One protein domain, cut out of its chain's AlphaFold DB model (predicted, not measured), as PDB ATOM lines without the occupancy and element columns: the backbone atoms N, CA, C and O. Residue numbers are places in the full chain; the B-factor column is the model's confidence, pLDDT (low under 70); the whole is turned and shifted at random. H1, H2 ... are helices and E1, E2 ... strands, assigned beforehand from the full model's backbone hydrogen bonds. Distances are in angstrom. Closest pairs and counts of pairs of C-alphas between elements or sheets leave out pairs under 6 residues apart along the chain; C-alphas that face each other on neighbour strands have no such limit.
ATOM      1  N   HIS A   6     184.626 -20.458  31.243       93.44
ATOM      2  CA  HIS A   6     185.310 -21.285  30.242       93.44
ATOM      3  C   HIS A   6     185.401 -22.739  30.699       93.44
ATOM      4  O   HIS A   6     185.182 -23.045  31.870       93.44
ATOM      5  N   PHE A   7     185.717 -23.632  29.765       95.50
ATOM      6  CA  PHE A   7     186.036 -25.019  30.076       95.50
ATOM      7  C   PHE A   7     187.504 -25.156  30.467       95.50
ATOM      8  O   PHE A   7     188.373 -24.561  29.832       95.50
ATOM      9  N   GLU A   8     187.749 -25.975  31.483       94.94
ATOM     10  CA  GLU A   8     189.076 -26.320  31.982       94.94
ATOM     11  C   GLU A   8     189.245 -27.836  31.975       94.94
ATOM     12  O   GLU A   8     188.350 -28.570  32.406       94.94
ATOM     13  N   TYR A   9     190.395 -28.315  31.496       95.62
ATOM     14  CA  TYR A   9     190.712 -29.740  31.523       95.62
ATOM     15  C   TYR A   9     191.015 -30.193  32.947       95.62
ATOM     16  O   TYR A   9     191.825 -29.595  33.655       95.62
ATOM     17  N   ILE A  10     190.430 -31.320  33.352       96.00
ATOM     18  CA  ILE A  10     190.704 -31.930  34.660       96.00
ATOM     19  C   ILE A  10     192.190 -32.289  34.778       96.00
ATOM     20  O   ILE A  10     192.769 -32.187  35.858       96.00
ATOM     21  N   ALA A  11     192.832 -32.658  33.665       95.31
ATOM     22  CA  ALA A  11     194.257 -32.980  33.609       95.31
ATOM     23  C   ALA A  11     195.170 -31.827  34.075       95.31
ATOM     24  O   ALA A  11     196.234 -32.103  34.639       95.31
ATOM     25  N   ASP A  12     194.721 -30.580  33.913       93.50
ATOM     26  CA  ASP A  12     195.454 -29.357  34.258       93.50
ATOM     27  C   ASP A  12     195.105 -28.830  35.665       93.50
ATOM     28  O   ASP A  12     195.808 -27.981  36.215       93.50
ATOM     29  N   MET A  13     194.059 -29.371  36.299       92.75
ATOM     30  CA  MET A  13     193.701 -29.061  37.688       92.75
ATOM     31  C   MET A  13     194.688 -29.678  38.688       92.75
ATOM     32  O   MET A  13     195.492 -30.557  38.360       92.75
ATOM     33  N   THR A  14     194.604 -29.276  39.959       93.69
ATOM     34  CA  THR A  14     195.437 -29.862  41.023       93.69
ATOM     35  C   THR A  14     195.281 -31.382  41.127       93.69
ATOM     36  O   THR A  14     194.246 -31.967  40.804       93.69
ATOM     37  N   LYS A  15     196.305 -32.063  41.661       94.56
ATOM     38  CA  LYS A  15     196.255 -33.522  41.867       94.56
ATOM     39  C   LYS A  15     195.125 -33.959  42.796       94.56
ATOM     40  O   LYS A  15     194.572 -35.037  42.595       94.56
ATOM     41  N   ALA A  16     194.747 -33.120  43.760       93.12
ATOM     42  CA  ALA A  16     193.592 -33.365  44.615       93.12
ATOM     43  C   ALA A  16     192.281 -33.358  43.811       93.12
ATOM     44  O   ALA A  16     191.479 -34.280  43.954       93.12
ATOM     45  N   ALA A  17     192.096 -32.385  42.914       93.50
ATOM     46  CA  ALA A  17     190.930 -32.315  42.034       93.50
ATOM     47  C   ALA A  17     190.889 -33.487  41.037       93.50
ATOM     48  O   ALA A  17     189.859 -34.144  40.904       93.50
ATOM     49  N   GLN A  18     192.030 -33.827  40.424       95.62
ATOM     50  CA  GLN A  18     192.161 -35.007  39.558       95.62
ATOM     51  C   GLN A  18     191.794 -36.302  40.294       95.62
ATOM     52  O   GLN A  18     191.080 -37.146  39.755       95.62
ATOM     53  N   LYS A  19     192.275 -36.477  41.534       96.12
ATOM     54  CA  LYS A  19     191.935 -37.641  42.359       96.12
ATOM     55  C   LYS A  19     190.441 -37.659  42.679       96.12
ATOM     56  O   LYS A  19     189.806 -38.688  42.493       96.12
ATOM     57  N   ARG A  20     189.874 -36.525  43.093       94.38
ATOM     58  CA  ARG A  20     188.449 -36.412  43.412       94.38
ATOM     59  C   ARG A  20     187.564 -36.745  42.214       94.38
ATOM     60  O   ARG A  20     186.593 -37.466  42.394       94.38
ATOM     61  N   ALA A  21     187.907 -36.274  41.012       96.06
ATOM     62  CA  ALA A  21     187.199 -36.626  39.779       96.06
ATOM     63  C   ALA A  21     187.178 -38.146  39.541       96.06
ATOM     64  O   ALA A  21     186.132 -38.706  39.223       96.06
ATOM     65  N   LYS A  22     188.309 -38.828  39.767       96.25
ATOM     66  CA  LYS A  22     188.392 -40.294  39.673       96.25
ATOM     67  C   LYS A  22     187.569 -40.995  40.752       96.25
ATOM     68  O   LYS A  22     186.857 -41.940  40.436       96.25
ATOM     69  N   ASP A  23     187.654 -40.524  41.996       96.88
ATOM     70  CA  ASP A  23     186.945 -41.108  43.143       96.88
ATOM     71  C   ASP A  23     185.415 -41.048  42.967       96.88
ATOM     72  O   ASP A  23     184.709 -41.929  43.447       96.88
ATOM     73  N   ILE A  24     184.899 -40.026  42.271       95.00
ATOM     74  CA  ILE A  24     183.465 -39.886  41.959       95.00
ATOM     75  C   ILE A  24     183.077 -40.461  40.588       95.00
ATOM     76  O   ILE A  24     181.948 -40.255  40.153       95.00
ATOM     77  N   HIS A  25     183.995 -41.159  39.907       95.88
ATOM     78  CA  HIS A  25     183.797 -41.728  38.568       95.88
ATOM     79  C   HIS A  25     183.272 -40.713  37.542       95.88
ATOM     80  O   HIS A  25     182.346 -40.990  36.782       95.88
ATOM     81  N   LEU A  26     183.856 -39.514  37.541       95.75
ATOM     82  CA  LEU A  26     183.462 -38.453  36.629       95.75
ATOM     83  C   LEU A  26     183.853 -38.809  35.183       95.75
ATOM     84  O   LEU A  26     185.037 -38.928  34.878       95.75
ATOM     85  N   ASP A  27     182.856 -38.946  34.310       95.12
ATOM     86  CA  ASP A  27     183.012 -39.360  32.907       95.12
ATOM     87  C   ASP A  27     183.038 -38.159  31.942       95.12
ATOM     88  O   ASP A  27     182.245 -38.049  31.010       95.12
ATOM     89  N   VAL A  28     183.902 -37.183  32.231       96.00
ATOM     90  CA  VAL A  28     184.189 -36.038  31.353       96.00
ATOM     91  C   VAL A  28     185.656 -35.639  31.487       96.00
ATOM     92  O   VAL A  28     186.237 -35.774  32.561       96.00
ATOM     93  N   ASP A  29     186.238 -35.076  30.428       96.31
ATOM     94  CA  ASP A  29     187.621 -34.575  30.456       96.31
ATOM     95  C   ASP A  29     187.730 -33.125  30.944       96.31
ATOM     96  O   ASP A  29     188.800 -32.674  31.366       96.31
ATOM     97  N   GLN A  30     186.625 -32.379  30.872       96.94
ATOM     98  CA  GLN A  30     186.567 -30.951  31.162       96.94
ATOM     99  C   GLN A  30     185.422 -30.603  32.106       96.94
ATOM    100  O   GLN A  30     184.338 -31.185  32.045       96.94
ATOM    101  N   LEU A  31     185.649 -29.581  32.926       97.00
ATOM    102  CA  LEU A  31     184.620 -28.932  33.728       97.00
ATOM    103  C   LEU A  31     184.444 -27.491  33.278       97.00
ATOM    104  O   LEU A  31     185.402 -26.812  32.918       97.00
ATOM    105  N   PHE A  32     183.208 -27.011  33.332       97.06
ATOM    106  CA  PHE A  32     182.911 -25.607  33.127       97.06
ATOM    107  C   PHE A  32     183.189 -24.835  34.417       97.06
ATOM    108  O   PHE A  32     182.646 -25.164  35.473       97.06
ATOM    109  N   SER A  33     184.033 -23.814  34.313       95.38
ATOM    110  CA  SER A  33     184.341 -22.850  35.362       95.38
ATOM    111  C   SER A  33     183.380 -21.670  35.248       95.38
ATOM    112  O   SER A  33     183.444 -20.899  34.288       95.38
ATOM    113  N   LEU A  34     182.469 -21.550  36.214       95.50
ATOM    114  CA  LEU A  34     181.528 -20.444  36.344       95.50
ATOM    115  C   LEU A  34     182.031 -19.488  37.427       95.50
ATOM    116  O   LEU A  34     181.995 -19.818  38.614       95.50
ATOM    117  N   ARG A  35     182.476 -18.292  37.035       93.44
ATOM    118  CA  ARG A  35     182.863 -17.241  37.979       93.44
ATOM    119  C   ARG A  35     181.619 -16.600  38.580       93.44
ATOM    120  O   ARG A  35     180.755 -16.119  37.852       93.44
ATOM    121  N   LEU A  36     181.571 -16.546  39.908       92.38
ATOM    122  CA  LEU A  36     180.505 -15.868  40.642       92.38
ATOM    123  C   LEU A  36     180.866 -14.397  40.862       92.38
ATOM    124  O   LEU A  36     180.230 -13.495  40.323       92.38
ATOM    125  N   THR A  37     181.934 -14.160  41.619       89.69
ATOM    126  CA  THR A  37     182.486 -12.837  41.921       89.69
ATOM    127  C   THR A  37     183.957 -12.978  42.290       89.69
ATOM    128  O   THR A  37     184.378 -14.031  42.758       89.69
ATOM    129  N   GLY A  38     184.769 -11.939  42.074       88.19
ATOM    130  CA  GLY A  38     186.182 -11.962  42.468       88.19
ATOM    131  C   GLY A  38     186.904 -13.221  41.970       88.19
ATOM    132  O   GLY A  38     187.008 -13.422  40.756       88.19
ATOM    133  N   LYS A  39     187.381 -14.058  42.899       89.31
ATOM    134  CA  LYS A  39     188.027 -15.351  42.619       89.31
ATOM    135  C   LYS A  39     187.101 -16.566  42.761       89.31
ATOM    136  O   LYS A  39     187.500 -17.660  42.365       89.31
ATOM    137  N   GLU A  40     185.894 -16.379  43.279       92.88
ATOM    138  CA  GLU A  40     184.968 -17.467  43.575       92.88
ATOM    139  C   GLU A  40     184.454 -18.109  42.287       92.88
ATOM    140  O   GLU A  40     183.968 -17.429  41.368       92.88
ATOM    141  N   ARG A  41     184.563 -19.436  42.223       94.25
ATOM    142  CA  ARG A  41     184.182 -20.246  41.069       94.25
ATOM    143  C   ARG A  41     183.375 -21.463  41.492       94.25
ATOM    144  O   ARG A  41     183.669 -22.120  42.489       94.25
ATOM    145  N   LEU A  42     182.382 -21.794  40.676       96.50
ATOM    146  CA  LEU A  42     181.776 -23.119  40.658       96.50
ATOM    147  C   LEU A  42     182.351 -23.898  39.482       96.50
ATOM    148  O   LEU A  42     182.371 -23.400  38.359       96.50
ATOM    149  N   TYR A  43     182.760 -25.135  39.736       96.62
ATOM    150  CA  TYR A  43     183.083 -26.095  38.689       96.62
ATOM    151  C   TYR A  43     181.950 -27.098  38.560       96.62
ATOM    152  O   TYR A  43     181.444 -27.612  39.562       96.62
ATOM    153  N   GLY A  44     181.564 -27.400  37.328       96.75
ATOM    154  CA  GLY A  44     180.480 -28.333  37.066       96.75
ATOM    155  C   GLY A  44     180.419 -28.787  35.619       96.75
ATOM    156  O   GLY A  44     181.127 -28.274  34.754       96.75
ATOM    157  N   VAL A  45     179.556 -29.763  35.361       97.38
ATOM    158  CA  VAL A  45     179.273 -30.223  34.000       97.38
ATOM    159  C   VAL A  45     178.188 -29.329  33.417       97.38
ATOM    160  O   VAL A  45     177.100 -29.226  33.982       97.38
ATOM    161  N   LEU A  46     178.484 -28.684  32.290       96.81
ATOM    162  CA  LEU A  46     177.505 -27.931  31.514       96.81
ATOM    163  C   LEU A  46     177.031 -28.799  30.346       96.81
ATOM    164  O   LEU A  46     177.777 -29.011  29.394       96.81
ATOM    165  N   ASN A  47     175.800 -29.301  30.422       95.12
ATOM    166  CA  ASN A  47     175.205 -30.141  29.384       95.12
ATOM    167  C   ASN A  47     173.808 -29.619  29.031       95.12
ATOM    168  O   ASN A  47     172.963 -29.473  29.911       95.12
ATOM    169  N   ASN A  48     173.565 -29.315  27.754       94.44
ATOM    170  CA  ASN A  48     172.279 -28.819  27.245       94.44
ATOM    171  C   ASN A  48     171.694 -27.634  28.044       94.44
ATOM    172  O   ASN A  48     170.493 -27.570  28.297       94.44
ATOM    173  N   GLY A  49     172.550 -26.699  28.469       93.31
ATOM    174  CA  GLY A  49     172.148 -25.523  29.253       93.31
ATOM    175  C   GLY A  49     171.888 -25.795  30.740       93.31
ATOM    176  O   GLY A  49     171.589 -24.861  31.480       93.31
ATOM    177  N   ILE A  50     172.040 -27.040  31.195       96.94
ATOM    178  CA  ILE A  50     171.966 -27.423  32.606       96.94
ATOM    179  C   ILE A  50     173.384 -27.445  33.174       96.94
ATOM    180  O   ILE A  50     174.257 -28.137  32.650       96.94
ATOM    181  N   PHE A  51     173.605 -26.690  34.250       97.38
ATOM    182  CA  PHE A  51     174.876 -26.657  34.968       97.38
ATOM    183  C   PHE A  51     174.790 -27.482  36.256       97.38
ATOM    184  O   PHE A  51     174.220 -27.045  37.256       97.38
ATOM    185  N   SER A  52     175.366 -28.682  36.224       96.62
ATOM    186  CA  SER A  52     175.446 -29.585  37.374       96.62
ATOM    187  C   SER A  52     176.694 -29.272  38.194       96.62
ATOM    188  O   SER A  52     177.807 -29.643  37.814       96.62
ATOM    189  N   VAL A  53     176.505 -28.570  39.312       95.94
ATOM    190  CA  VAL A  53     177.585 -28.148  40.215       95.94
ATOM    191  C   VAL A  53     178.271 -29.359  40.846       95.94
ATOM    192  O   VAL A  53     177.614 -30.236  41.401       95.94
ATOM    193  N   LEU A  54     179.604 -29.370  40.804       94.69
ATOM    194  CA  LEU A  54     180.439 -30.379  41.451       94.69
ATOM    195  C   LEU A  54     181.240 -29.783  42.602       94.69
ATOM    196  O   LEU A  54     181.205 -30.320  43.711       94.69
ATOM    197  N   TRP A  55     181.959 -28.684  42.358       93.75
ATOM    198  CA  TRP A  55     182.875 -28.096  43.335       93.75
ATOM    199  C   TRP A  55     182.685 -26.592  43.463       93.75
ATOM    200  O   TRP A  55     182.438 -25.897  42.480       93.75
ATOM    201  N   TYR A  56     182.855 -26.111  44.690       94.62
ATOM    202  CA  TYR A  56     182.981 -24.700  45.015       94.62
ATOM    203  C   TYR A  56     184.446 -24.398  45.327       94.62
ATOM    204  O   TYR A  56     185.059 -25.104  46.127       94.62
ATOM    205  N   ASP A  57     184.994 -23.380  44.672       92.38
ATOM    206  CA  ASP A  57     186.371 -22.918  44.814       92.38
ATOM    207  C   ASP A  57     186.355 -21.425  45.141       92.38
ATOM    208  O   ASP A  57     186.175 -20.587  44.254       92.38
ATOM    209  N   SER A  58     186.495 -21.087  46.422       91.94
ATOM    210  CA  SER A  58     186.456 -19.694  46.870       91.94
ATOM    211  C   SER A  58     187.721 -18.914  46.500       91.94
ATOM    212  O   SER A  58     187.648 -17.711  46.268       91.94
TER     213      SER A  58
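AT A GLANCE: This is residues 6 to 58 of the 68 residues of an uncharacterized protein of Roseburia porci (UniProt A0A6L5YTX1). A single strongly twisted sheet of four antiparallel strands makes up most of the domain, and one short helix, H1, sits off to the side of it, in the stretch between E1 and E2, covering neither face. E2, E3 and E4 fold back and forth as a meander, each strand the antiparallel neighbour of the one before, while short E1 lines the other side of E2. The printed part has 53 residues, with E1, H1, E2, E3 and E4 along the chain, sheet order E1 - E2 - E3 - E4, and class mixed, helices and strands. It is compact, with a radius of gyration of the C-alphas of 10.7 A and spans of 28 by 25 by 15 A.

HOW THE PARTS SIT: Edge strand E1, residues 6 to 9, is antiparallel to E2, residues 30 to 37, at 136 degrees, with N 8 and O 31 2.9 A apart, within hydrogen-bond range. H1, residues 15 to 23, is not on the sheet, with 3 pairs of C-alphas within 10 A; every O i to N i+4 pair in it is within hydrogen-bond range. E2 forms a hairpin with E3, residues 40 to 47, at 138 degrees, N 34 and O 42 being 2.8 A apart. E3 forms a hairpin with edge strand E4, residues 50 to 57, at 151 degrees, N 43 and O 55 being 2.9 A apart. E4 bends by 65 degrees at residue 54. E1 and E4 are apart, and H1 is apart from E3 and E4.

IN THESE COORDINATES: E1 begins at C-alpha 6, (185.310, -21.285, 30.242), and is 10.1 A long. H1 spans 12.1 A from C-alpha 15, (196.255, -33.522, 41.867). E2 spans 21.5 A, E3 21.4 A and E4 19.4 A, ending at C-alpha 57, (186.371, -22.918, 44.814).

THE WHOLE: The C-alphas farthest apart, of His 25 and Gly 38, are 30.1 A apart. The printed part has no cut and no long link. Mean pLDDT of the printed part is 94.8, and no printed residue is under 70.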